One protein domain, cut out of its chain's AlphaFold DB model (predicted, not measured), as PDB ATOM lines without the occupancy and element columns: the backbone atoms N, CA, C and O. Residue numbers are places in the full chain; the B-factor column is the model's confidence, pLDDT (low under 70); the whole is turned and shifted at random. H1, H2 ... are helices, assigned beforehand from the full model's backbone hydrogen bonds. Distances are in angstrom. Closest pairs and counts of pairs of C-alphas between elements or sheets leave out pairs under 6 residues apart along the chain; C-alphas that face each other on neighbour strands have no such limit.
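What this domain is: This is residues 162 to 223 of the 246 residues of the protein "uncharacterized protein LOC114325073" of Diabrotica virgifera virgifera (western corn rootworm) (UniProt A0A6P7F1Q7). Two helices make an open V, H1 the shorter arm and H2 the longer, joined by a tight turn at the point of the V, with both far ends sticking out free. The printed part has 62 residues with two named helices, H1 then H2, and no named strand: all helix. It is extended, with a radius of gyration of the C-alphas of 17.1 A and spans of 55 by 26 by 12 A.

How they stand to each other: H1, residues 164 to 184, and H2, residues 189 to 222, form a helical hairpin, running opposite ways at a steep tilt of 41 degrees. They only just touch, with 3 pairs of C-alphas within 8 A, through residues 179 to 183 and 189 to 192 alone; the closest C-alphas, of Ser 179 and Ile 192, are 6.5 A apart. Residues 162 to 174 and 197 to 223 stand free. In H1 and H2 every O i to N i+4 pair is within hydrogen-bond range.

Where its parts are: H1 runs 30.0 A from C-alpha 164 at (-33.284, -38.507, 30.707). H2 runs 49.5 A to C-alpha 222 at (-56.921, -28.618, 9.320).

The domain as a whole: The C-alphas farthest apart, of Asn 186 and Leu 223, are 55.0 A apart. The printed part has no cut. Model pLDDT is under 70 at 17 residues, among them 214 to 223.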
ATOM      1  N   PHE A 162     -29.947 -39.180  24.618       56.38
ATOM      2  CA  PHE A 162     -31.335 -38.790  24.881       56.38
ATOM      3  C   PHE A 162     -31.929 -39.477  26.120       56.38
ATOM      4  O   PHE A 162     -33.099 -39.267  26.445       56.38
ATOM      5  N   ASN A 163     -31.135 -40.254  26.864       66.12
ATOM      6  CA  ASN A 163     -31.566 -40.799  28.140       66.12
ATOM      7  C   ASN A 163     -31.746 -39.649  29.135       66.12
ATOM      8  O   ASN A 163     -30.811 -38.899  29.427       66.12
ATOM      9  N   THR A 164     -32.936 -39.539  29.720       61.69
ATOM     10  CA  THR A 164     -33.284 -38.507  30.707       61.69
ATOM     11  C   THR A 164     -32.264 -38.422  31.848       61.69
ATOM     12  O   THR A 164     -31.993 -37.337  32.358       61.69
ATOM     13  N   LYS A 165     -31.643 -39.551  32.226       70.06
ATOM     14  CA  LYS A 165     -30.591 -39.599  33.254       70.06
ATOM     15  C   LYS A 165     -29.290 -38.930  32.805       70.06
ATOM     16  O   LYS A 165     -28.674 -38.217  33.597       70.06
ATOM     17  N   PHE A 166     -28.888 -39.137  31.553       68.88
ATOM     18  CA  PHE A 166     -27.698 -38.517  30.978       68.88
ATOM     19  C   PHE A 166     -27.903 -37.011  30.802       68.88
ATOM     20  O   PHE A 166     -27.071 -36.225  31.251       68.88
ATOM     21  N   LEU A 167     -29.059 -36.599  30.273       67.56
ATOM     22  CA  LEU A 167     -29.433 -35.186  30.143       67.56
ATOM     23  C   LEU A 167     -29.474 -34.470  31.498       67.56
ATOM     24  O   LEU A 167     -28.966 -33.356  31.627       67.56
ATOM     25  N   MET A 168     -30.017 -35.120  32.531       72.56
ATOM     26  CA  MET A 168     -30.024 -34.576  33.891       72.56
ATOM     27  C   MET A 168     -28.602 -34.445  34.457       72.56
ATOM     28  O   MET A 168     -28.268 -33.412  35.036       72.56
ATOM     29  N   GLY A 169     -27.748 -35.453  34.256       73.31
ATOM     30  CA  GLY A 169     -26.338 -35.392  34.650       73.31
ATOM     31  C   GLY A 169     -25.587 -34.258  33.949       73.31
ATOM     32  O   GLY A 169     -24.891 -33.476  34.597       73.31
ATOM     33  N   LEU A 170     -25.799 -34.107  32.644       74.38
ATOM     34  CA  LEU A 170     -25.199 -33.057  31.826       74.38
ATOM     35  C   LEU A 170     -25.657 -31.659  32.273       74.38
ATOM     36  O   LEU A 170     -24.829 -30.758  32.413       74.38
ATOM     37  N   PHE A 171     -26.940 -31.490  32.604       77.56
ATOM     38  CA  PHE A 171     -27.465 -30.239  33.155       77.56
ATOM     39  C   PHE A 171     -26.826 -29.879  34.504       77.56
ATOM     40  O   PHE A 171     -26.459 -28.724  34.725       77.56
ATOM     41  N   ILE A 172     -26.625 -30.859  35.392       78.94
ATOM     42  CA  ILE A 172     -25.964 -30.650  36.690       78.94
ATOM     43  C   ILE A 172     -24.499 -30.243  36.503       78.94
ATOM     44  O   ILE A 172     -24.031 -29.317  37.171       78.94
ATOM     45  N   VAL A 173     -23.771 -30.895  35.592       77.75
ATOM     46  CA  VAL A 173     -22.362 -30.575  35.311       77.75
ATOM     47  C   VAL A 173     -22.234 -29.160  34.748       77.75
ATOM     48  O   VAL A 173     -21.460 -28.359  35.275       77.75
ATOM     49  N   ILE A 174     -23.038 -28.810  33.739       78.06
ATOM     50  CA  ILE A 174     -23.038 -27.466  33.146       78.06
ATOM     51  C   ILE A 174     -23.442 -26.417  34.187       78.06
ATOM     52  O   ILE A 174     -22.754 -25.408  34.340       78.06
ATOM     53  N   GLY A 175     -24.502 -26.669  34.957       82.25
ATOM     54  CA  GLY A 175     -24.935 -25.776  36.028       82.25
ATOM     55  C   GLY A 175     -23.856 -25.565  37.093       82.25
ATOM     56  O   GLY A 175     -23.651 -24.445  37.561       82.25
ATOM     57  N   SER A 176     -23.095 -26.607  37.426       81.00
ATOM     58  CA  SER A 176     -21.981 -26.516  38.375       81.00
ATOM     59  C   SER A 176     -20.821 -25.684  37.822       81.00
ATOM     60  O   SER A 176     -20.289 -24.837  38.539       81.00
ATOM     61  N   ILE A 177     -20.465 -25.854  36.543       81.06
ATOM     62  CA  ILE A 177     -19.430 -25.052  35.867       81.06
ATOM     63  C   ILE A 177     -19.833 -23.576  35.834       81.06
ATOM     64  O   ILE A 177     -19.049 -22.705  36.208       81.06
ATOM     65  N   VAL A 178     -21.070 -23.288  35.434       82.25
ATOM     66  CA  VAL A 178     -21.595 -21.920  35.364       82.25
ATOM     67  C   VAL A 178     -21.636 -21.278  36.754       82.25
ATOM     68  O   VAL A 178     -21.185 -20.146  36.928       82.25
ATOM     69  N   SER A 179     -22.078 -22.023  37.770       81.31
ATOM     70  CA  SER A 179     -22.060 -21.566  39.165       81.31
ATOM     71  C   SER A 179     -20.641 -21.268  39.646       81.31
ATOM     72  O   SER A 179     -20.412 -20.238  40.277       81.31
ATOM     73  N   PHE A 180     -19.672 -22.128  39.318       82.31
ATOM     74  CA  PHE A 180     -18.265 -21.924  39.655       82.31
ATOM     75  C   PHE A 180     -17.695 -20.659  39.001       82.31
ATOM     76  O   PHE A 180     -16.997 -19.892  39.662       82.31
ATOM     77  N   VAL A 181     -18.027 -20.393  37.734       83.69
ATOM     78  CA  VAL A 181     -17.605 -19.170  37.030       83.69
ATOM     79  C   VAL A 181     -18.200 -17.919  37.680       83.69
ATOM     80  O   VAL A 181     -17.484 -16.939  37.889       83.69
ATOM     81  N   PHE A 182     -19.481 -17.942  38.053       81.31
ATOM     82  CA  PHE A 182     -20.105 -16.811  38.741       81.31
ATOM     83  C   PHE A 182     -19.535 -16.584  40.144       81.31
ATOM     84  O   PHE A 182     -19.263 -15.442  40.514       81.31
ATOM     85  N   LEU A 183     -19.269 -17.653  40.899       81.75
ATOM     86  CA  LEU A 183     -18.604 -17.559  42.199       81.75
ATOM     87  C   LEU A 183     -17.174 -17.020  42.067       81.75
ATOM     88  O   LEU A 183     -16.782 -16.150  42.840       81.75
ATOM     89  N   LYS A 184     -16.416 -17.465  41.055       82.94
ATOM     90  CA  LYS A 184     -15.064 -16.960  40.757       82.94
ATOM     91  C   LYS A 184     -15.057 -15.456  40.466       82.94
ATOM     92  O   LYS A 184     -14.097 -14.771  40.802       82.94
ATOM     93  N   ASN A 185     -16.128 -14.947  39.866       83.81
ATOM     94  CA  ASN A 185     -16.293 -13.532  39.548       83.81
ATOM     95  C   ASN A 185     -16.965 -12.727  40.684       83.81
ATOM     96  O   ASN A 185     -17.376 -11.594  40.454       83.81
ATOM     97  N   ASN A 186     -17.070 -13.285  41.899       86.31
ATOM     98  CA  ASN A 186     -17.664 -12.653  43.085       86.31
ATOM     99  C   ASN A 186     -19.134 -12.219  42.924       86.31
ATOM    100  O   ASN A 186     -19.590 -11.293  43.599       86.31
ATOM    101  N   TYR A 187     -19.903 -12.890  42.064       84.75
ATOM    102  CA  TYR A 187     -21.347 -12.666  42.017       84.75
ATOM    103  C   TYR A 187     -22.021 -13.222  43.276       84.75
ATOM    104  O   TYR A 187     -21.670 -14.287  43.785       84.75
ATOM    105  N   GLY A 188     -23.024 -12.498  43.776       84.81
ATOM    106  CA  GLY A 188     -23.804 -12.928  44.932       84.81
ATOM    107  C   GLY A 188     -24.603 -14.200  44.642       84.81
ATOM    108  O   GLY A 188     -25.112 -14.393  43.541       84.81
ATOM    109  N   PHE A 189     -24.784 -15.047  45.654       79.75
ATOM    110  CA  PHE A 189     -25.532 -16.307  45.533       79.75
ATOM    111  C   PHE A 189     -26.950 -16.121  44.954       79.75
ATOM    112  O   PHE A 189     -27.407 -16.916  44.136       79.75
ATOM    113  N   TRP A 190     -27.614 -15.016  45.303       80.44
ATOM    114  CA  TRP A 190     -28.923 -14.642  44.759       80.44
ATOM    115  C   TRP A 190     -28.914 -14.387  43.249       80.44
ATOM    116  O   TRP A 190     -29.887 -14.713  42.573       80.44
ATOM    117  N   PHE A 191     -27.814 -13.858  42.710       82.12
ATOM    118  CA  PHE A 191     -27.655 -13.652  41.271       82.12
ATOM    119  C   PHE A 191     -27.573 -14.991  40.530       82.12
ATOM    120  O   PHE A 191     -28.204 -15.165  39.492       82.12
ATOM    121  N   ILE A 192     -26.863 -15.964  41.106       81.62
ATOM    122  CA  ILE A 192     -26.732 -17.316  40.550       81.62
ATOM    123  C   ILE A 192     -28.099 -18.011  40.512       81.62
ATOM    124  O   ILE A 192     -28.477 -18.568  39.485       81.62
ATOM    125  N   ILE A 193     -28.880 -17.928  41.595       83.75
ATOM    126  CA  ILE A 193     -30.246 -18.474  41.624       83.75
ATOM    127  C   ILE A 193     -31.128 -17.787  40.576       83.75
ATOM    128  O   ILE A 193     -31.804 -18.469  39.809       83.75
ATOM    129  N   GLY A 194     -31.100 -16.450  40.514       79.25
ATOM    130  CA  GLY A 194     -31.875 -15.683  39.536       79.25
ATOM    131  C   GLY A 194     -31.548 -16.070  38.094       79.25
ATOM    132  O   GLY A 194     -32.453 -16.214  37.276       79.25
ATOM    133  N   TYR A 195     -30.272 -16.332  37.804       84.25
ATOM    134  CA  TYR A 195     -29.820 -16.816  36.503       84.25
ATOM    135  C   TYR A 195     -30.435 -18.176  36.136       84.25
ATOM    136  O   TYR A 195     -30.966 -18.330  35.036       84.25
ATOM    137  N   PHE A 196     -30.441 -19.154  37.051       85.00
ATOM    138  CA  PHE A 196     -31.070 -20.456  36.785       85.00
ATOM    139  C   PHE A 196     -32.587 -20.363  36.620       85.00
ATOM    140  O   PHE A 196     -33.138 -21.016  35.735       85.00
ATOM    141  N   VAL A 197     -33.258 -19.528  37.419       83.31
ATOM    142  CA  VAL A 197     -34.701 -19.274  37.271       83.31
ATOM    143  C   VAL A 197     -35.000 -18.652  35.906       83.31
ATOM    144  O   VAL A 197     -35.927 -19.086  35.228       83.31
ATOM    145  N   MET A 198     -34.186 -17.693  35.458       82.06
ATOM    146  CA  MET A 198     -34.327 -17.089  34.133       82.06
ATOM    147  C   MET A 198     -34.157 -18.126  33.016       82.06
ATOM    148  O   MET A 198     -34.965 -18.156  32.092       82.06
ATOM    149  N   ILE A 199     -33.155 -19.009  33.110       82.38
ATOM    150  CA  ILE A 199     -32.976 -20.102  32.143       82.38
ATOM    151  C   ILE A 199     -34.203 -21.017  32.116       82.38
ATOM    152  O   ILE A 199     -34.681 -21.342  31.033       82.38
ATOM    153  N   MET A 200     -34.742 -21.408  33.276       79.69
ATOM    154  CA  MET A 200     -35.949 -22.242  33.325       79.69
ATOM    155  C   MET A 200     -37.146 -21.561  32.657       79.69
ATOM    156  O   MET A 200     -37.873 -22.217  31.918       79.69
ATOM    157  N   LEU A 201     -37.326 -20.252  32.858       77.75
ATOM    158  CA  LEU A 201     -38.390 -19.488  32.204       77.75
ATOM    159  C   LEU A 201     -38.202 -19.401  30.686       77.75
ATOM    160  O   LEU A 201     -39.180 -19.502  29.955       77.75
ATOM    161  N   ILE A 202     -36.966 -19.247  30.203       79.38
ATOM    162  CA  ILE A 202     -36.669 -19.251  28.761       79.38
ATOM    163  C   ILE A 202     -36.995 -20.617  28.152       79.38
ATOM    164  O   ILE A 202     -37.581 -20.678  27.075       79.38
ATOM    165  N   VAL A 203     -36.645 -21.705  28.840       79.25
ATOM    166  CA  VAL A 203     -36.949 -23.067  28.382       79.25
ATOM    167  C   VAL A 203     -38.458 -23.330  28.396       79.25
ATOM    168  O   VAL A 203     -38.979 -23.851  27.414       79.25
ATOM    169  N   ASP A 204     -39.176 -22.935  29.453       77.19
ATOM    170  CA  ASP A 204     -40.644 -23.052  29.531       77.19
ATOM    171  C   ASP A 204     -41.331 -22.217  28.442       77.19
ATOM    172  O   ASP A 204     -42.223 -22.711  27.755       77.19
ATOM    173  N   TYR A 205     -40.867 -20.986  28.214       77.88
ATOM    174  CA  TYR A 205     -41.345 -20.147  27.118       77.88
ATOM    175  C   TYR A 205     -41.090 -20.797  25.756       77.88
ATOM    176  O   TYR A 205     -42.002 -20.865  24.938       77.88
ATOM    177  N   GLY A 206     -39.876 -21.300  25.516       75.00
ATOM    178  CA  GLY A 206     -39.512 -21.965  24.265       75.00
ATOM    179  C   GLY A 206     -40.359 -23.206  24.001       75.00
ATOM    180  O   GLY A 206     -40.853 -23.375  22.890       75.00
ATOM    181  N   LYS A 207     -40.598 -24.025  25.033       73.94
ATOM    182  CA  LYS A 207     -41.483 -25.188  24.937       73.94
ATOM    183  C   LYS A 207     -42.913 -24.767  24.614       73.94
ATOM    184  O   LYS A 207     -43.470 -25.244  23.640       73.94
ATOM    185  N   ARG A 208     -43.485 -23.826  25.370       74.25
ATOM    186  CA  ARG A 208     -44.851 -23.343  25.112       74.25
ATOM    187  C   ARG A 208     -44.997 -22.717  23.735       74.25
ATOM    188  O   ARG A 208     -46.029 -22.888  23.105       74.25
ATOM    189  N   TYR A 209     -43.989 -21.978  23.284       74.50
ATOM    190  CA  TYR A 209     -43.967 -21.407  21.945       74.50
ATOM    191  C   TYR A 209     -43.962 -22.503  20.879       74.50
ATOM    192  O   TYR A 209     -44.718 -22.401  19.921       74.50
ATOM    193  N   TYR A 210     -43.152 -23.551  21.058       70.88
ATOM    194  CA  TYR A 210     -43.128 -24.697  20.153       70.88
ATOM    195  C   TYR A 210     -44.469 -25.443  20.151       70.88
ATOM    196  O   TYR A 210     -45.034 -25.639  19.085       70.88
ATOM    197  N   ASP A 211     -45.026 -25.745  21.326       69.69
ATOM    198  CA  ASP A 211     -46.332 -26.404  21.464       69.69
ATOM    199  C   ASP A 211     -47.450 -25.572  20.792       69.69
ATOM    200  O   ASP A 211     -48.332 -26.108  20.126       69.69
ATOM    201  N   LEU A 212     -47.408 -24.239  20.928       69.38
ATOM    202  CA  LEU A 212     -48.344 -23.320  20.267       69.38
ATOM    203  C   LEU A 212     -48.128 -23.240  18.754       69.38
ATOM    204  O   LEU A 212     -49.096 -23.103  18.011       69.38
ATOM    205  N   TYR A 213     -46.877 -23.287  18.302       70.25
ATOM    206  CA  TYR A 213     -46.530 -23.283  16.887       70.25
ATOM    207  C   TYR A 213     -46.994 -24.576  16.209       70.25
ATOM    208  O   TYR A 213     -47.636 -24.509  15.167       70.25
ATOM    209  N   GLU A 214     -46.752 -25.727  16.834       67.69
ATOM    210  CA  GLU A 214     -47.207 -27.037  16.365       67.69
ATOM    211  C   GLU A 214     -48.741 -27.104  16.342       67.69
ATOM    212  O   GLU A 214     -49.322 -27.441  15.315       67.69
ATOM    213  N   ALA A 215     -49.415 -26.633  17.399       63.78
ATOM    214  CA  ALA A 215     -50.875 -26.524  17.415       63.78
ATOM    215  C   ALA A 215     -51.419 -25.571  16.330       63.78
ATOM    216  O   ALA A 215     -52.494 -25.802  15.771       63.78
ATOM    217  N   ALA A 216     -50.697 -24.491  16.011       63.25
ATOM    218  CA  ALA A 216     -51.067 -23.574  14.938       63.25
ATOM    219  C   ALA A 216     -50.826 -24.182  13.547       63.25
ATOM    220  O   ALA A 216     -51.643 -23.974  12.652       63.25
ATOM    221  N   GLU A 217     -49.750 -24.946  13.349       57.94
ATOM    222  CA  GLU A 217     -49.516 -25.706  12.118       57.94
ATOM    223  C   GLU A 217     -50.570 -26.799  11.930       57.94
ATOM    224  O   GLU A 217     -51.142 -26.887  10.846       57.94
ATOM    225  N   GLU A 218     -50.918 -27.555  12.972       55.72
ATOM    226  CA  GLU A 218     -52.014 -28.531  12.937       55.72
ATOM    227  C   GLU A 218     -53.353 -27.869  12.591       55.72
ATOM    228  O   GLU A 218     -54.093 -28.357  11.734       55.72
ATOM    229  N   HIS A 219     -53.650 -26.712  13.189       49.50
ATOM    230  CA  HIS A 219     -54.861 -25.955  12.883       49.50
ATOM    231  C   HIS A 219     -54.852 -25.396  11.447       49.50
ATOM    232  O   HIS A 219     -55.881 -25.406  10.778       49.50
ATOM    233  N   ASN A 220     -53.700 -24.958  10.932       50.22
ATOM    234  CA  ASN A 220     -53.550 -24.475   9.553       50.22
ATOM    235  C   ASN A 220     -53.592 -25.610   8.516       50.22
ATOM    236  O   ASN A 220     -54.068 -25.405   7.400       50.22
ATOM    237  N   LEU A 221     -53.149 -26.813   8.884       48.56
ATOM    238  CA  LEU A 221     -53.301 -28.031   8.087       48.56
ATOM    239  C   LEU A 221     -54.758 -28.536   8.103       48.56
ATOM    240  O   LEU A 221     -55.230 -29.065   7.096       48.56
ATOM    241  N   ALA A 222     -55.491 -28.319   9.201       43.94
ATOM    242  CA  ALA A 222     -56.921 -28.618   9.320       43.94
ATOM    243  C   ALA A 222     -57.832 -27.566   8.644       43.94
ATOM    244  O   ALA A 222     -58.926 -27.901   8.183       43.94
ATOM    245  N   LEU A 223     -57.374 -26.317   8.493       40.81
ATOM    246  CA  LEU A 223     -58.079 -25.181   7.871       40.81
ATOM    247  C   LEU A 223     -58.196 -25.257   6.333       40.81
ATOM    248  O   LEU A 223     -58.268 -24.239   5.642       40.81
TER     249      LEU A 223